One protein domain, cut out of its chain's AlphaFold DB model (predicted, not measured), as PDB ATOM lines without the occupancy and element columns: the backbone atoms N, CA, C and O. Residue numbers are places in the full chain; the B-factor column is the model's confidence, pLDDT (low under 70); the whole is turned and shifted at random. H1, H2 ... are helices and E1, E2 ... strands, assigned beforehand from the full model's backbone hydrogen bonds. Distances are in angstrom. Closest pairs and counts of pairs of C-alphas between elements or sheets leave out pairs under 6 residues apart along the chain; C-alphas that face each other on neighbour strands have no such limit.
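AT A GLANCE: This is residues 2 to 105 of the 211 residues of the protein "Transposase for insertion sequence" of Corynebacterium urealyticum (strain ATCC 43042 / DSM 7109) (UniProt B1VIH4). Two helices side by side, H2 and H3, form a helical hairpin, and a third, H5, lies slantwise over it; together they make a loose three-helix bundle that runs up and down. A small hairpin of two strands, E1 and E2, extends from one end of this bundle, and a tail of loop, residues 88 to 105, trails off at the opposite end, where residues 98 to 103 stick out. The short helix H1 packs on H2 and H5, while the equally short H4 sits between H3 and the strands. The printed part has 104 residues, with five named helices and two named strands in the order H1, H2, H3, H4, E1, E2, H5; the sheet is E1 - E2, antiparallel, and the class is mostly helix. The whole is loose, with a radius of gyration of the C-alphas of 17.0 A, and only just elongated, with spans of 55 by 28 by 23 A.

HOW THE PARTS SIT: Begin at H1, residues 2 to 5, which touches residues 18 to 22 of H2, residues 13 to 27; the closest C-alphas, of Val 2 and Ala 22, are 6.6 A apart. H1 also touches H5, residues 73 to 87, closest at the C-alphas of His 5 and Asn 74, 4.9 A apart. Go on to H3, residues 31 to 47, which forms a helical hairpin with H2: they touch, closest at the C-alphas of Leu 21 and Leu 41, 7.2 A apart, at a shallow tilt of 6 degrees, opposite ways. Residues 14 to 18 of H2 touch residues 75 to 79 of H5, closest at the C-alphas of Gly 15 and Val 75, 6.1 A apart; the two run the same way at a shallow tilt of 34 degrees, only just short of steep. H3 and H5 only just touch, with 3 pairs of C-alphas within 8 A, the closest those of Gly 38 and Trp 86 at 7.3 A; they run opposite ways at a shallow tilt of 34.7 degrees, only just short of steep. H4, residues 49 to 52, meets H3 only through their link and is close to H5 but not clearly touching it, with the C-alphas of Met 52 and His 76 closest at 6.6 A. Next come E1, residues 55 to 59, and E2, residues 66 to 70, a hairpin of antiparallel neighbours at 144 degrees, where you find N 56 and O 69 at 2.8 A and N 69 and O 56 at 2.9 A, both within hydrogen-bond range. E1 is apart from H5, and both strands are apart from H1, H2 and H3. In H3 and H5 every O i to N i+4 pair is within hydrogen-bond range, in H2 9 of 11 are, and H1 and H4 are too short for such a pair.

IN THESE COORDINATES: Find C-alpha 2 at (254.617, 167.534, 246.461), where H1 begins; it is 5.5 A long to C-alpha 5. H2 runs 21.9 A from Asp 13 to Ser 27, and H3 runs 24.3 A from C-alpha 31 at (245.125, 185.308, 255.000) to Ile 47. H4, from Arg 49 to Met 52, measures 5.3 A. E1 covers 13.0 A from Lys 55 to Lys 59, and E2 13.3 A from Trp 66 to Trp 70. H5 runs 20.5 A from Pro 73 to C-alpha 87 at (256.587, 183.634, 245.632).

THE WHOLE: Look at Gly 64 and Glu 103 for the two C-alphas farthest apart, at 55.5 A. The printed part has no cut, and none of the links between named elements is long. Residues 88 to 105 hold no named element. The mean pLDDT of the printed part is 88.7, and no printed residue is under 70.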
ATOM      1  N   VAL A   2     253.681 168.093 245.463       73.12
ATOM      2  CA  VAL A   2     254.617 167.534 246.461       73.12
ATOM      3  C   VAL A   2     254.617 166.003 246.494       73.12
ATOM      4  O   VAL A   2     255.677 165.414 246.338       73.12
ATOM      5  N   ARG A   3     253.442 165.350 246.502       75.56
ATOM      6  CA  ARG A   3     253.301 163.873 246.416       75.56
ATOM      7  C   ARG A   3     253.947 163.199 245.192       75.56
ATOM      8  O   ARG A   3     254.071 161.983 245.171       75.56
ATOM      9  N   ARG A   4     254.295 163.950 244.142       78.62
ATOM     10  CA  ARG A   4     255.031 163.400 242.988       78.62
ATOM     11  C   ARG A   4     256.499 163.164 243.341       78.62
ATOM     12  O   ARG A   4     257.106 162.231 242.838       78.62
ATOM     13  N   HIS A   5     257.053 164.037 244.175       80.75
ATOM     14  CA  HIS A   5     258.455 164.019 244.580       80.75
ATOM     15  C   HIS A   5     258.635 163.387 245.963       80.75
ATOM     16  O   HIS A   5     259.652 162.760 246.229       80.75
ATOM     17  N   THR A   6     257.636 163.488 246.835       76.19
ATOM     18  CA  THR A   6     257.594 162.806 248.128       76.19
ATOM     19  C   THR A   6     256.624 161.640 248.075       76.19
ATOM     20  O   THR A   6     255.532 161.757 247.528       76.19
ATOM     21  N   THR A   7     256.950 160.529 248.721       80.12
ATOM     22  CA  THR A   7     255.977 159.448 248.908       80.12
ATOM     23  C   THR A   7     254.918 159.850 249.946       80.12
ATOM     24  O   THR A   7     255.081 160.830 250.672       80.12
ATOM     25  N   SER A   8     253.823 159.092 250.058       79.69
ATOM     26  CA  SER A   8     252.825 159.284 251.129       79.69
ATOM     27  C   SER A   8     253.359 158.937 252.525       79.69
ATOM     28  O   SER A   8     252.731 159.277 253.527       79.69
ATOM     29  N   ARG A   9     254.511 158.257 252.590       84.94
ATOM     30  CA  ARG A   9     255.232 157.878 253.811       84.94
ATOM     31  C   ARG A   9     256.734 158.144 253.632       84.94
ATOM     32  O   ARG A   9     257.500 157.196 253.430       84.94
ATOM     33  N   PRO A  10     257.166 159.416 253.641       87.56
ATOM     34  CA  PRO A  10     258.579 159.752 253.528       87.56
ATOM     35  C   PRO A  10     259.353 159.188 254.722       87.56
ATOM     36  O   PRO A  10     258.870 159.227 255.853       87.56
ATOM     37  N   ARG A  11     260.554 158.659 254.472       88.69
ATOM     38  CA  ARG A  11     261.398 158.055 255.519       88.69
ATOM     39  C   ARG A  11     262.323 159.063 256.201       88.69
ATOM     40  O   ARG A  11     262.731 158.824 257.329       88.69
ATOM     41  N   THR A  12     262.656 160.160 255.523       91.50
ATOM     42  CA  THR A  12     263.530 161.219 256.041       91.50
ATOM     43  C   THR A  12     262.726 162.272 256.797       91.50
ATOM     44  O   THR A  12     261.567 162.527 256.461       91.50
ATOM     45  N   ASP A  13     263.339 162.923 257.783       93.31
ATOM     46  CA  ASP A  13     262.698 163.996 258.559       93.31
ATOM     47  C   ASP A  13     262.283 165.171 257.674       93.31
ATOM     48  O   ASP A  13     261.120 165.574 257.691       93.31
ATOM     49  N   ALA A  14     263.181 165.620 256.794       92.81
ATOM     50  CA  ALA A  14     262.893 166.659 255.808       92.81
ATOM     51  C   ALA A  14     261.735 166.269 254.874       92.81
ATOM     52  O   ALA A  14     260.838 167.066 254.603       92.81
ATOM     53  N   GLY A  15     261.712 165.014 254.410       92.75
ATOM     54  CA  GLY A  15     260.637 164.498 253.569       92.75
ATOM     55  C   GLY A  15     259.290 164.491 254.295       92.75
ATOM     56  O   GLY A  15     258.273 164.852 253.706       92.75
ATOM     57  N   ARG A  16     259.276 164.111 255.578       93.94
ATOM     58  CA  ARG A  16     258.069 164.141 256.415       93.94
ATOM     59  C   ARG A  16     257.594 165.573 256.635       93.94
ATOM     60  O   ARG A  16     256.415 165.841 256.431       93.94
ATOM     61  N   ALA A  17     258.500 166.486 256.977       94.25
ATOM     62  CA  ALA A  17     258.176 167.885 257.235       94.25
ATOM     63  C   ALA A  17     257.585 168.590 256.001       94.25
ATOM     64  O   ALA A  17     256.510 169.179 256.094       94.25
ATOM     65  N   ILE A  18     258.210 168.462 254.822       93.75
ATOM     66  CA  ILE A  18     257.682 169.091 253.596       93.75
ATOM     67  C   ILE A  18     256.348 168.473 253.156       93.75
ATOM     68  O   ILE A  18     255.480 169.159 252.618       93.75
ATOM     69  N   TYR A  19     256.152 167.175 253.408       92.62
ATOM     70  CA  TYR A  19     254.881 166.518 253.126       92.62
ATOM     71  C   TYR A  19     253.767 167.004 254.061       92.62
ATOM     72  O   TYR A  19     252.656 167.252 253.593       92.62
ATOM     73  N   GLN A  20     254.060 167.208 255.349       92.50
ATOM     74  CA  GLN A  20     253.105 167.798 256.290       92.50
ATOM     75  C   GLN A  20     252.734 169.233 255.901       92.50
ATOM     76  O   GLN A  20     251.550 169.559 255.868       92.50
ATOM     77  N   LEU A  21     253.704 170.057 255.483       93.06
ATOM     78  CA  LEU A  21     253.415 171.392 254.940       93.06
ATOM     79  C   LEU A  21     252.442 171.336 253.761       93.06
ATOM     80  O   LEU A  21     251.507 172.131 253.686       93.06
ATOM     81  N   ALA A  22     252.621 170.369 252.861       90.75
ATOM     82  CA  ALA A  22     251.725 170.181 251.728       90.75
ATOM     83  C   ALA A  22     250.315 169.720 252.136       90.75
ATOM     84  O   ALA A  22     249.348 170.082 251.470       90.75
ATOM     85  N   LEU A  23     250.175 168.924 253.202       90.00
ATOM     86  CA  LEU A  23     248.868 168.522 253.734       90.00
ATOM     87  C   LEU A  23     248.140 169.703 254.388       90.00
ATOM     88  O   LEU A  23     246.949 169.897 254.133       90.00
ATOM     89  N   ASN A  24     248.868 170.527 255.143       90.75
ATOM     90  CA  ASN A  24     248.329 171.704 255.826       90.75
ATOM     91  C   ASN A  24     247.756 172.750 254.856       90.75
ATOM     92  O   ASN A  24     246.881 173.519 255.243       90.75
ATOM     93  N   LEU A  25     248.155 172.748 253.577       88.50
ATOM     94  CA  LEU A  25     247.537 173.604 252.551       88.50
ATOM     95  C   LEU A  25     246.016 173.440 252.476       88.50
ATOM     96  O   LEU A  25     245.289 174.398 252.228       88.50
ATOM     97  N   THR A  26     245.520 172.225 252.708       83.75
ATOM     98  CA  THR A  26     244.089 171.920 252.587       83.75
ATOM     99  C   THR A  26     243.237 172.529 253.698       83.75
ATOM    100  O   THR A  26     242.031 172.679 253.506       83.75
ATOM    101  N   SER A  27     243.837 172.916 254.827       86.50
ATOM    102  CA  SER A  27     243.142 173.533 255.962       86.50
ATOM    103  C   SER A  27     243.190 175.061 255.961       86.50
ATOM    104  O   SER A  27     242.559 175.680 256.810       86.50
ATOM    105  N   ILE A  28     243.904 175.690 255.022       89.06
ATOM    106  CA  ILE A  28     244.061 177.149 254.994       89.06
ATOM    107  C   ILE A  28     242.791 177.809 254.450       89.06
ATOM    108  O   ILE A  28     242.284 177.457 253.377       89.06
ATOM    109  N   THR A  29     242.268 178.762 255.216       87.44
ATOM    110  CA  THR A  29     240.981 179.438 254.975       87.44
ATOM    111  C   THR A  29     241.043 180.954 255.146       87.44
ATOM    112  O   THR A  29     240.093 181.626 254.768       87.44
ATOM    113  N   THR A  30     242.128 181.494 255.702       90.31
ATOM    114  CA  THR A  30     242.291 182.926 255.988       90.31
ATOM    115  C   THR A  30     243.678 183.397 255.558       90.31
ATOM    116  O   THR A  30     244.603 182.587 255.433       90.31
ATOM    117  N   LEU A  31     243.831 184.706 255.342       90.06
ATOM    118  CA  LEU A  31     245.125 185.308 255.000       90.06
ATOM    119  C   LEU A  31     246.159 185.129 256.119       90.06
ATOM    120  O   LEU A  31     247.320 184.854 255.829       90.06
ATOM    121  N   ASP A  32     245.734 185.163 257.382       92.38
ATOM    122  CA  ASP A  32     246.622 184.902 258.519       92.38
ATOM    123  C   ASP A  32     247.162 183.466 258.504       92.38
ATOM    124  O   ASP A  32     248.359 183.242 258.694       92.38
ATOM    125  N   HIS A  33     246.309 182.477 258.198       92.94
ATOM    126  CA  HIS A  33     246.748 181.090 258.025       92.94
ATOM    127  C   HIS A  33     247.725 180.948 256.847       92.94
ATOM    128  O   HIS A  33     248.684 180.181 256.935       92.94
ATOM    129  N   ALA A  34     247.508 181.690 255.756       92.19
ATOM    130  CA  ALA A  34     248.417 181.708 254.612       92.19
ATOM    131  C   ALA A  34     249.785 182.314 254.975       92.19
ATOM    132  O   ALA A  34     250.818 181.731 254.641       92.19
ATOM    133  N   ALA A  35     249.805 183.428 255.712       92.31
ATOM    134  CA  ALA A  35     251.032 184.051 256.201       92.31
ATOM    135  C   ALA A  35     251.801 183.119 257.151       92.31
ATOM    136  O   ALA A  35     253.009 182.924 256.990       92.31
ATOM    137  N   GLN A  36     251.099 182.470 258.086       94.62
ATOM    138  CA  GLN A  36     251.693 181.483 258.985       94.62
ATOM    139  C   GLN A  36     252.275 180.294 258.212       94.62
ATOM    140  O   GLN A  36     253.381 179.845 258.506       94.62
ATOM    141  N   TRP A  37     251.567 179.796 257.198       95.94
ATOM    142  CA  TRP A  37     252.074 178.724 256.346       95.94
ATOM    143  C   TRP A  37     253.335 179.146 255.578       95.94
ATOM    144  O   TRP A  37     254.297 178.382 255.506       95.94
ATOM    145  N   GLY A  38     253.369 180.377 255.060       94.12
ATOM    146  CA  GLY A  38     254.552 180.951 254.416       94.12
ATOM    147  C   GLY A  38     255.760 181.019 255.355       94.12
ATOM    148  O   GLY A  38     256.869 180.658 254.955       94.12
ATOM    149  N   ALA A  39     255.541 181.396 256.618       95.62
ATOM    150  CA  ALA A  39     256.578 181.367 257.651       95.62
ATOM    151  C   ALA A  39     257.094 179.939 257.894       95.62
ATOM    152  O   ALA A  39     258.299 179.712 257.856       95.62
ATOM    153  N   GLN A  40     256.205 178.947 258.012       95.81
ATOM    154  CA  GLN A  40     256.617 177.548 258.180       95.81
ATOM    155  C   GLN A  40     257.410 177.010 256.974       95.81
ATOM    156  O   GLN A  40     258.333 176.209 257.139       95.81
ATOM    157  N   LEU A  41     257.080 177.444 255.750       95.31
ATOM    158  CA  LEU A  41     257.851 177.100 254.551       95.31
ATOM    159  C   LEU A  41     259.258 177.720 254.588       95.31
ATOM    160  O   LEU A  41     260.227 177.083 254.158       95.31
ATOM    161  N   HIS A  42     259.383 178.946 255.096       94.69
ATOM    162  CA  HIS A  42     260.676 179.588 255.309       94.69
ATOM    163  C   HIS A  42     261.494 178.866 256.389       94.69
ATOM    164  O   HIS A  42     262.654 178.532 256.151       94.69
ATOM    165  N   ASP A  43     260.877 178.532 257.522       96.25
ATOM    166  CA  ASP A  43     261.513 177.790 258.613       96.25
ATOM    167  C   ASP A  43     262.028 176.430 258.140       96.25
ATOM    168  O   ASP A  43     263.158 176.047 258.447       96.25
ATOM    169  N   PHE A  44     261.248 175.722 257.315       95.88
ATOM    170  CA  PHE A  44     261.690 174.485 256.678       95.88
ATOM    171  C   PHE A  44     262.988 174.687 255.882       95.88
ATOM    172  O   PHE A  44     263.932 173.906 256.025       95.88
ATOM    173  N   ALA A  45     263.043 175.736 255.056       93.06
ATOM    174  CA  ALA A  45     264.214 176.042 254.242       93.06
ATOM    175  C   ALA A  45     265.442 176.346 255.102       93.06
ATOM    176  O   ALA A  45     266.547 175.962 254.728       93.06
ATOM    177  N   THR A  46     265.242 177.001 256.245       95.50
ATOM    178  CA  THR A  46     266.294 177.348 257.203       95.50
ATOM    179  C   THR A  46     266.809 176.116 257.947       95.50
ATOM    180  O   THR A  46     268.012 175.859 257.934       95.50
ATOM    181  N   ILE A  47     265.914 175.309 258.527       96.38
ATOM    182  CA  ILE A  47     266.257 174.114 259.317       96.38
ATOM    183  C   ILE A  47     266.972 173.073 258.452       96.38
ATOM    184  O   ILE A  47     268.020 172.551 258.831       96.38
ATOM    185  N   TYR A  48     266.435 172.787 257.266       95.38
ATOM    186  CA  TYR A  48     266.967 171.743 256.392       95.38
ATOM    187  C   TYR A  48     267.965 172.271 255.358       95.38
ATOM    188  O   TYR A  48     268.339 171.527 254.454       95.38
ATOM    189  N   ARG A  49     268.442 173.521 255.474       93.69
ATOM    190  CA  ARG A  49     269.341 174.143 254.485       93.69
ATOM    191  C   ARG A  49     270.608 173.331 254.249       93.69
ATOM    192  O   ARG A  49     270.961 173.061 253.107       93.69
ATOM    193  N   ALA A  50     271.310 172.983 255.327       94.75
ATOM    194  CA  ALA A  50     272.565 172.240 255.243       94.75
ATOM    195  C   ALA A  50     272.334 170.857 254.618       94.75
ATOM    196  O   ALA A  50     273.014 170.504 253.661       94.75
ATOM    197  N   TRP A  51     271.305 170.153 255.093       94.56
ATOM    198  CA  TRP A  51     270.918 168.832 254.606       94.56
ATOM    199  C   TRP A  51     270.507 168.844 253.126       94.56
ATOM    200  O   TRP A  51     270.982 168.034 252.340       94.56
ATOM    201  N   MET A  52     269.671 169.796 252.699       92.44
ATOM    202  CA  MET A  52     269.256 169.923 251.295       92.44
ATOM    203  C   MET A  52     270.420 170.279 250.368       92.44
ATOM    204  O   MET A  52     270.405 169.879 249.206       92.44
ATOM    205  N   ASN A  53     271.426 170.992 250.883       94.06
ATOM    206  CA  ASN A  53     272.608 171.375 250.121       94.06
ATOM    207  C   ASN A  53     273.662 170.261 250.004       94.06
ATOM    208  O   ASN A  53     274.680 170.465 249.337       94.06
ATOM    209  N   GLU A  54     273.445 169.101 250.627       95.12
ATOM    210  CA  GLU A  54     274.312 167.941 250.448       95.12
ATOM    211  C   GLU A  54     274.342 167.519 248.975       95.12
ATOM    212  O   GLU A  54     273.309 167.388 248.305       95.12
ATOM    213  N   LYS A  55     275.553 167.285 248.468       94.62
ATOM    214  CA  LYS A  55     275.791 166.838 247.099       94.62
ATOM    215  C   LYS A  55     276.593 165.547 247.098       94.62
ATOM    216  O   LYS A  55     277.527 165.390 247.877       94.62
ATOM    217  N   THR A  56     276.236 164.652 246.189       92.06
ATOM    218  CA  THR A  56     276.913 163.380 245.953       92.06
ATOM    219  C   THR A  56     277.561 163.408 244.575       92.06
ATOM    220  O   THR A  56     276.952 163.864 243.604       92.06
ATOM    221  N   LEU A  57     278.802 162.931 244.496       94.38
ATOM    222  CA  LEU A  57     279.504 162.745 243.232       94.38
ATOM    223  C   LEU A  57     279.009 161.450 242.574       94.38
ATOM    224  O   LEU A  57     279.147 160.368 243.141       94.38
ATOM    225  N   THR A  58     278.451 161.567 241.375       89.56
ATOM    226  CA  THR A  58     277.891 160.455 240.605       89.56
ATOM    227  C   THR A  58     278.562 160.420 239.239       89.56
ATOM    228  O   THR A  58     278.897 161.460 238.677       89.56
ATOM    229  N   LYS A  59     278.786 159.230 238.684       90.94
ATOM    230  CA  LYS A  59     279.310 159.093 237.325       90.94
ATOM    231  C   LYS A  59     278.151 159.137 236.335       90.94
ATOM    232  O   LYS A  59     277.226 158.336 236.456       90.94
ATOM    233  N   ASP A  60     278.201 160.060 235.383       85.50
ATOM    234  CA  ASP A  60     277.210 160.150 234.315       85.50
ATOM    235  C   ASP A  60     277.293 158.891 233.427       85.50
ATOM    236  O   ASP A  60     278.364 158.612 232.877       85.50
ATOM    237  N   PRO A  61     276.206 158.108 233.289       84.06
ATOM    238  CA  PRO A  61     276.203 156.907 232.460       84.06
ATOM    239  C   PRO A  61     276.370 157.197 230.962       84.06
ATOM    240  O   PRO A  61     276.851 156.323 230.246       84.06
ATOM    241  N   ALA A  62     276.006 158.392 230.481       87.06
ATOM    242  CA  ALA A  62     276.094 158.745 229.065       87.06
ATOM    243  C   ALA A  62     277.499 159.214 228.669       87.06
ATOM    244  O   ALA A  62     278.047 158.770 227.662       87.06
ATOM    245  N   THR A  63     278.097 160.107 229.462       86.88
ATOM    246  CA  THR A  63     279.401 160.714 229.140       86.88
ATOM    247  C   THR A  63     280.577 160.077 229.879       86.88
ATOM    248  O   THR A  63     281.731 160.340 229.551       86.88
ATOM    249  N   GLY A  64     280.319 159.264 230.908       87.88
ATOM    250  CA  GLY A  64     281.349 158.682 231.769       87.88
ATOM    251  C   GLY A  64     282.048 159.689 232.692       87.88
ATOM    252  O   GLY A  64     282.982 159.302 233.401       87.88
ATOM    253  N   THR A  65     281.611 160.950 232.706       91.06
ATOM    254  CA  THR A  65     282.216 162.036 233.488       91.06
ATOM    255  C   THR A  65     281.677 162.039 234.916       91.06
ATOM    256  O   THR A  65     280.520 161.702 235.165       91.06
ATOM    257  N   TRP A  66     282.508 162.429 235.881       90.00
ATOM    258  CA  TRP A  66     282.051 162.648 237.250       90.00
ATOM    259  C   TRP A  66     281.284 163.966 237.347       90.00
ATOM    260  O   TRP A  66     281.833 165.032 237.076       90.00
ATOM    261  N   ILE A  67     280.022 163.880 237.756       91.19
ATOM    262  CA  ILE A  67     279.132 165.016 237.957       91.19
ATOM    263  C   ILE A  67     278.695 165.093 239.415       91.19
ATOM    264  O   ILE A  67     278.570 164.090 240.117       91.19
ATOM    265  N   THR A  68     278.438 166.307 239.882       91.62
ATOM    266  CA  THR A  68     277.978 166.542 241.249       91.62
ATOM    267  C   THR A  68     276.469 166.756 241.239       91.62
ATOM    268  O   THR A  68     275.987 167.757 240.716       91.62
ATOM    269  N   THR A  69     275.723 165.842 241.855       90.75
ATOM    270  CA  THR A  69     274.255 165.875 241.927       90.75
ATOM    271  C   THR A  69     273.780 166.097 243.358       90.75
ATOM    272  O   THR A  69     274.446 165.678 244.301       90.75
ATOM    273  N   TRP A  70     272.620 166.727 243.550       91.94
ATOM    274  CA  TRP A  70     272.005 166.829 244.879       91.94
ATOM    275  C   TRP A  70     271.757 165.441 245.468       91.94
ATOM    276  O   TRP A  70     271.214 164.577 244.783       91.94
ATOM    277  N   THR A  71     272.103 165.242 246.740       92.12
ATOM    278  CA  THR A  71     271.866 163.966 247.436       92.12
ATOM    279  C   THR A  71     270.369 163.723 247.640       92.12
ATOM    280  O   THR A  71     269.892 162.594 247.529       92.12
ATOM    281  N   HIS A  72     269.597 164.794 247.860       92.06
ATOM    282  CA  HIS A  72     268.159 164.733 248.154       92.06
ATOM    283  C   HIS A  72     267.310 165.469 247.101       92.06
ATOM    284  O   HIS A  72     266.558 166.393 247.433       92.06
ATOM    285  N   PRO A  73     267.373 165.072 245.815       90.25
ATOM    286  CA  PRO A  73     266.799 165.844 244.707       90.25
ATOM    287  C   PRO A  73     265.273 165.954 244.799       90.25
ATOM    288  O   PRO A  73     264.677 166.953 244.403       90.25
ATOM    289  N   ASN A  74     264.626 164.938 245.365       90.12
ATOM    290  CA  ASN A  74     263.180 164.886 245.533       90.12
ATOM    291  C   ASN A  74     262.655 165.948 246.507       90.12
ATOM    292  O   ASN A  74     261.675 166.630 246.207       90.12
ATOM    293  N   VAL A  75     263.316 166.120 247.653       91.50
ATOM    294  CA  VAL A  75     262.932 167.152 248.626       91.50
ATOM    295  C   VAL A  75     263.203 168.538 248.049       91.50
ATOM    296  O   VAL A  75     262.351 169.416 248.166       91.50
ATOM    297  N   HIS A  76     264.311 168.697 247.322       91.00
ATOM    298  CA  HIS A  76     264.644 169.931 246.613       91.00
ATOM    299  C   HIS A  76     263.550 170.339 245.614       91.00
ATOM    300  O   HIS A  76     263.056 171.466 245.642       91.00
ATOM    301  N   LYS A  77     263.101 169.401 244.769       90.69
ATOM    302  CA  LYS A  77     262.019 169.629 243.796       90.69
ATOM    303  C   LYS A  77     260.684 169.927 244.478       90.69
ATOM    304  O   LYS A  77     259.974 170.839 244.055       90.69
ATOM    305  N   ALA A  78     260.348 169.202 245.547       91.12
ATOM    306  CA  ALA A  78     259.139 169.456 246.326       91.12
ATOM    307  C   ALA A  78     259.135 170.873 246.920       91.12
ATOM    308  O   ALA A  78     258.181 171.621 246.699       91.12
ATOM    309  N   TYR A  79     260.213 171.254 247.606       93.12
ATOM    310  CA  TYR A  79     260.368 172.582 248.192       93.12
ATOM    311  C   TYR A  79     260.319 173.678 247.126       93.12
ATOM    312  O   TYR A  79     259.514 174.597 247.243       93.12
ATOM    313  N   ASN A  80     261.098 173.551 246.048       91.50
ATOM    314  CA  ASN A  80     261.125 174.547 244.977       91.50
ATOM    315  C   ASN A  80     259.756 174.720 244.314       91.50
ATOM    316  O   ASN A  80     259.374 175.847 244.016       91.50
ATOM    317  N   SER A  81     258.987 173.639 244.139       89.19
ATOM    318  CA  SER A  81     257.627 173.736 243.598       89.19
ATOM    319  C   SER A  81     256.695 174.555 244.498       89.19
ATOM    320  O   SER A  81     255.966 175.410 244.003       89.19
ATOM    321  N   LEU A  82     256.754 174.349 245.819       90.94
ATOM    322  CA  LEU A  82     255.955 175.108 246.783       90.94
ATOM    323  C   LEU A  82     256.423 176.560 246.892       90.94
ATOM    324  O   LEU A  82     255.609 177.477 246.870       90.94
ATOM    325  N   ASN A  83     257.734 176.765 246.975       92.25
ATOM    326  CA  ASN A  83     258.340 178.080 247.108       92.25
ATOM    327  C   ASN A  83     258.107 178.947 245.866       92.25
ATOM    328  O   ASN A  83     257.877 180.144 245.993       92.25
ATOM    329  N   HIS A  84     258.118 178.348 244.674       90.50
ATOM    330  CA  HIS A  84     257.754 179.047 243.449       90.50
ATOM    331  C   HIS A  84     256.299 179.528 243.493       90.50
ATOM    332  O   HIS A  84     256.071 180.716 243.308       90.50
ATOM    333  N   LEU A  85     255.346 178.643 243.815       88.88
ATOM    334  CA  LEU A  85     253.920 178.992 243.902       88.88
ATOM    335  C   LEU A  85     253.625 180.048 244.972       88.88
ATOM    336  O   LEU A  85     252.756 180.896 244.781       88.88
ATOM    337  N   TRP A  86     254.333 179.981 246.099       87.94
ATOM    338  CA  TRP A  86     254.244 180.976 247.161       87.94
ATOM    339  C   TRP A  86     254.766 182.338 246.695       87.94
ATOM    340  O   TRP A  86     254.064 183.335 246.814       87.94
ATOM    341  N   ARG A  87     255.969 182.385 246.109       88.12
ATOM    342  CA  ARG A  87     256.587 183.634 245.632       88.12
ATOM    343  C   ARG A  87     255.883 184.258 244.437       88.12
ATOM    344  O   ARG A  87     255.993 185.459 244.249       88.12
ATOM    345  N   SER A  88     255.209 183.453 243.626       85.62
ATOM    346  CA  SER A  88     254.388 183.941 242.522       85.62
ATOM    347  C   SER A  88     252.976 184.333 242.964       85.62
ATOM    348  O   SER A  88     252.145 184.565 242.098       85.62
ATOM    349  N   GLU A  89     252.672 184.303 244.268       84.12
ATOM    350  CA  GLU A  89     251.349 184.606 244.837       84.12
ATOM    351  C   GLU A  89     250.214 183.712 244.292       84.12
ATOM    352  O   GLU A  89     249.031 183.984 244.469       84.12
ATOM    353  N   MET A  90     250.561 182.568 243.688       84.19
ATOM    354  CA  MET A  90     249.611 181.669 243.015       84.19
ATOM    355  C   MET A  90     248.970 180.652 243.966       84.19
ATOM    356  O   MET A  90     248.007 179.976 243.609       84.19
ATOM    357  N   LEU A  91     249.523 180.493 245.167       84.88
ATOM    358  CA  LEU A  91     249.131 179.431 246.090       84.88
ATOM    359  C   LEU A  91     247.802 179.708 246.812       84.88
ATOM    360  O   LEU A  91     247.054 178.774 247.094       84.88
ATOM    361  N   PHE A  92     247.507 180.981 247.084       88.44
ATOM    362  CA  PHE A  92     246.352 181.417 247.880       88.44
ATOM    363  C   PHE A  92     245.456 182.420 247.144       88.44
ATOM    364  O   PHE A  92     244.737 183.186 247.775       88.44
ATOM    365  N   VAL A  93     245.447 182.375 245.808       86.00
ATOM    366  CA  VAL A  93     244.628 183.251 244.945       86.00
ATOM    367  C   VAL A  93     243.140 183.216 245.316       86.00
ATOM    368  O   VAL A  93     242.449 184.215 245.196       86.00
ATOM    369  N   TYR A  94     242.637 182.092 245.831       83.75
ATOM    370  CA  TYR A  94     241.247 181.966 246.286       83.75
ATOM    371  C   TYR A  94     240.916 182.777 247.555       83.75
ATOM    372  O   TYR A  94     239.743 182.932 247.873       83.75
ATOM    373  N   LEU A  95     241.921 183.242 248.308       85.69
ATOM    374  CA  LEU A  95     241.740 184.094 249.492       85.69
ATOM    375  C   LEU A  95     241.822 185.583 249.165       85.69
ATOM    376  O   LEU A  95     241.219 186.388 249.866       85.69
ATOM    377  N   ASN A  96     242.592 185.940 248.139       84.94
ATOM    378  CA  ASN A  96     242.734 187.309 247.661       84.94
ATOM    379  C   ASN A  96     242.822 187.293 246.128       84.94
ATOM    380  O   ASN A  96     243.927 187.271 245.576       84.94
ATOM    381  N   PRO A  97     241.675 187.188 245.441       82.38
ATOM    382  CA  PRO A  97     241.654 187.100 243.993       82.38
ATOM    383  C   PRO A  97     242.059 188.442 243.370       82.38
ATOM    384  O   PRO A  97     241.686 189.489 243.894       82.38
ATOM    385  N   PRO A  98     242.824 188.428 242.265       79.00
ATOM    386  CA  PRO A  98     243.254 189.652 241.602       79.00
ATOM    387  C   PRO A  98     242.069 190.431 241.019       79.00
ATOM    388  O   PRO A  98     241.042 189.856 240.645       79.00
ATOM    389  N   ASP A  99     242.248 191.745 240.891       73.38
ATOM    390  CA  ASP A  99     241.249 192.635 240.304       73.38
ATOM    391  C   ASP A  99     240.932 192.219 238.856       73.38
ATOM    392  O   ASP A  99     241.830 192.007 238.038       73.38
ATOM    393  N   GLY A 100     239.642 192.090 238.533       73.56
ATOM    394  CA  GLY A 100     239.167 191.681 237.203       73.56
ATOM    395  C   GLY A 100     238.751 190.212 237.076       73.56
ATOM    396  O   GLY A 100     238.320 189.796 236.000       73.56
ATOM    397  N   VAL A 101     238.818 189.421 238.151       75.94
ATOM    398  CA  VAL A 101     238.151 188.110 238.187       75.94
ATOM    399  C   VAL A 101     236.636 188.322 238.157       75.94
ATOM    400  O   VAL A 101     236.078 188.948 239.054       75.94
ATOM    401  N   LEU A 102     235.976 187.776 237.131       71.94
ATOM    402  CA  LEU A 102     234.529 187.917 236.918       71.94
ATOM    403  C   LEU A 102     233.703 187.320 238.064       71.94
ATOM    404  O   LEU A 102     232.713 187.911 238.482       71.94
ATOM    405  N   GLU A 103     234.129 186.170 238.590       77.00
ATOM    406  CA  GLU A 103     233.415 185.450 239.649       77.00
ATOM    407  C   GLU A 103     234.375 184.986 240.761       77.00
ATOM    408  O   GLU A 103     234.753 183.811 240.829       77.00
ATOM    409  N   PRO A 104     234.794 185.900 241.655       72.19
ATOM    410  CA  PRO A 104     235.729 185.603 242.742       72.19
ATOM    411  C   PRO A 104     235.287 184.426 243.628       72.19
ATOM    412  O   PRO A 104     236.100 183.571 243.981       72.19
ATOM    413  N   ASP A 105     233.983 184.317 243.900       73.44
ATOM    414  CA  ASP A 105     233.380 183.276 244.752       73.44
ATOM    415  C   ASP A 105     233.428 181.863 244.137       73.44
ATOM    416  O   ASP A 105     233.251 180.837 244.817       73.44
TER     417      ASP A 105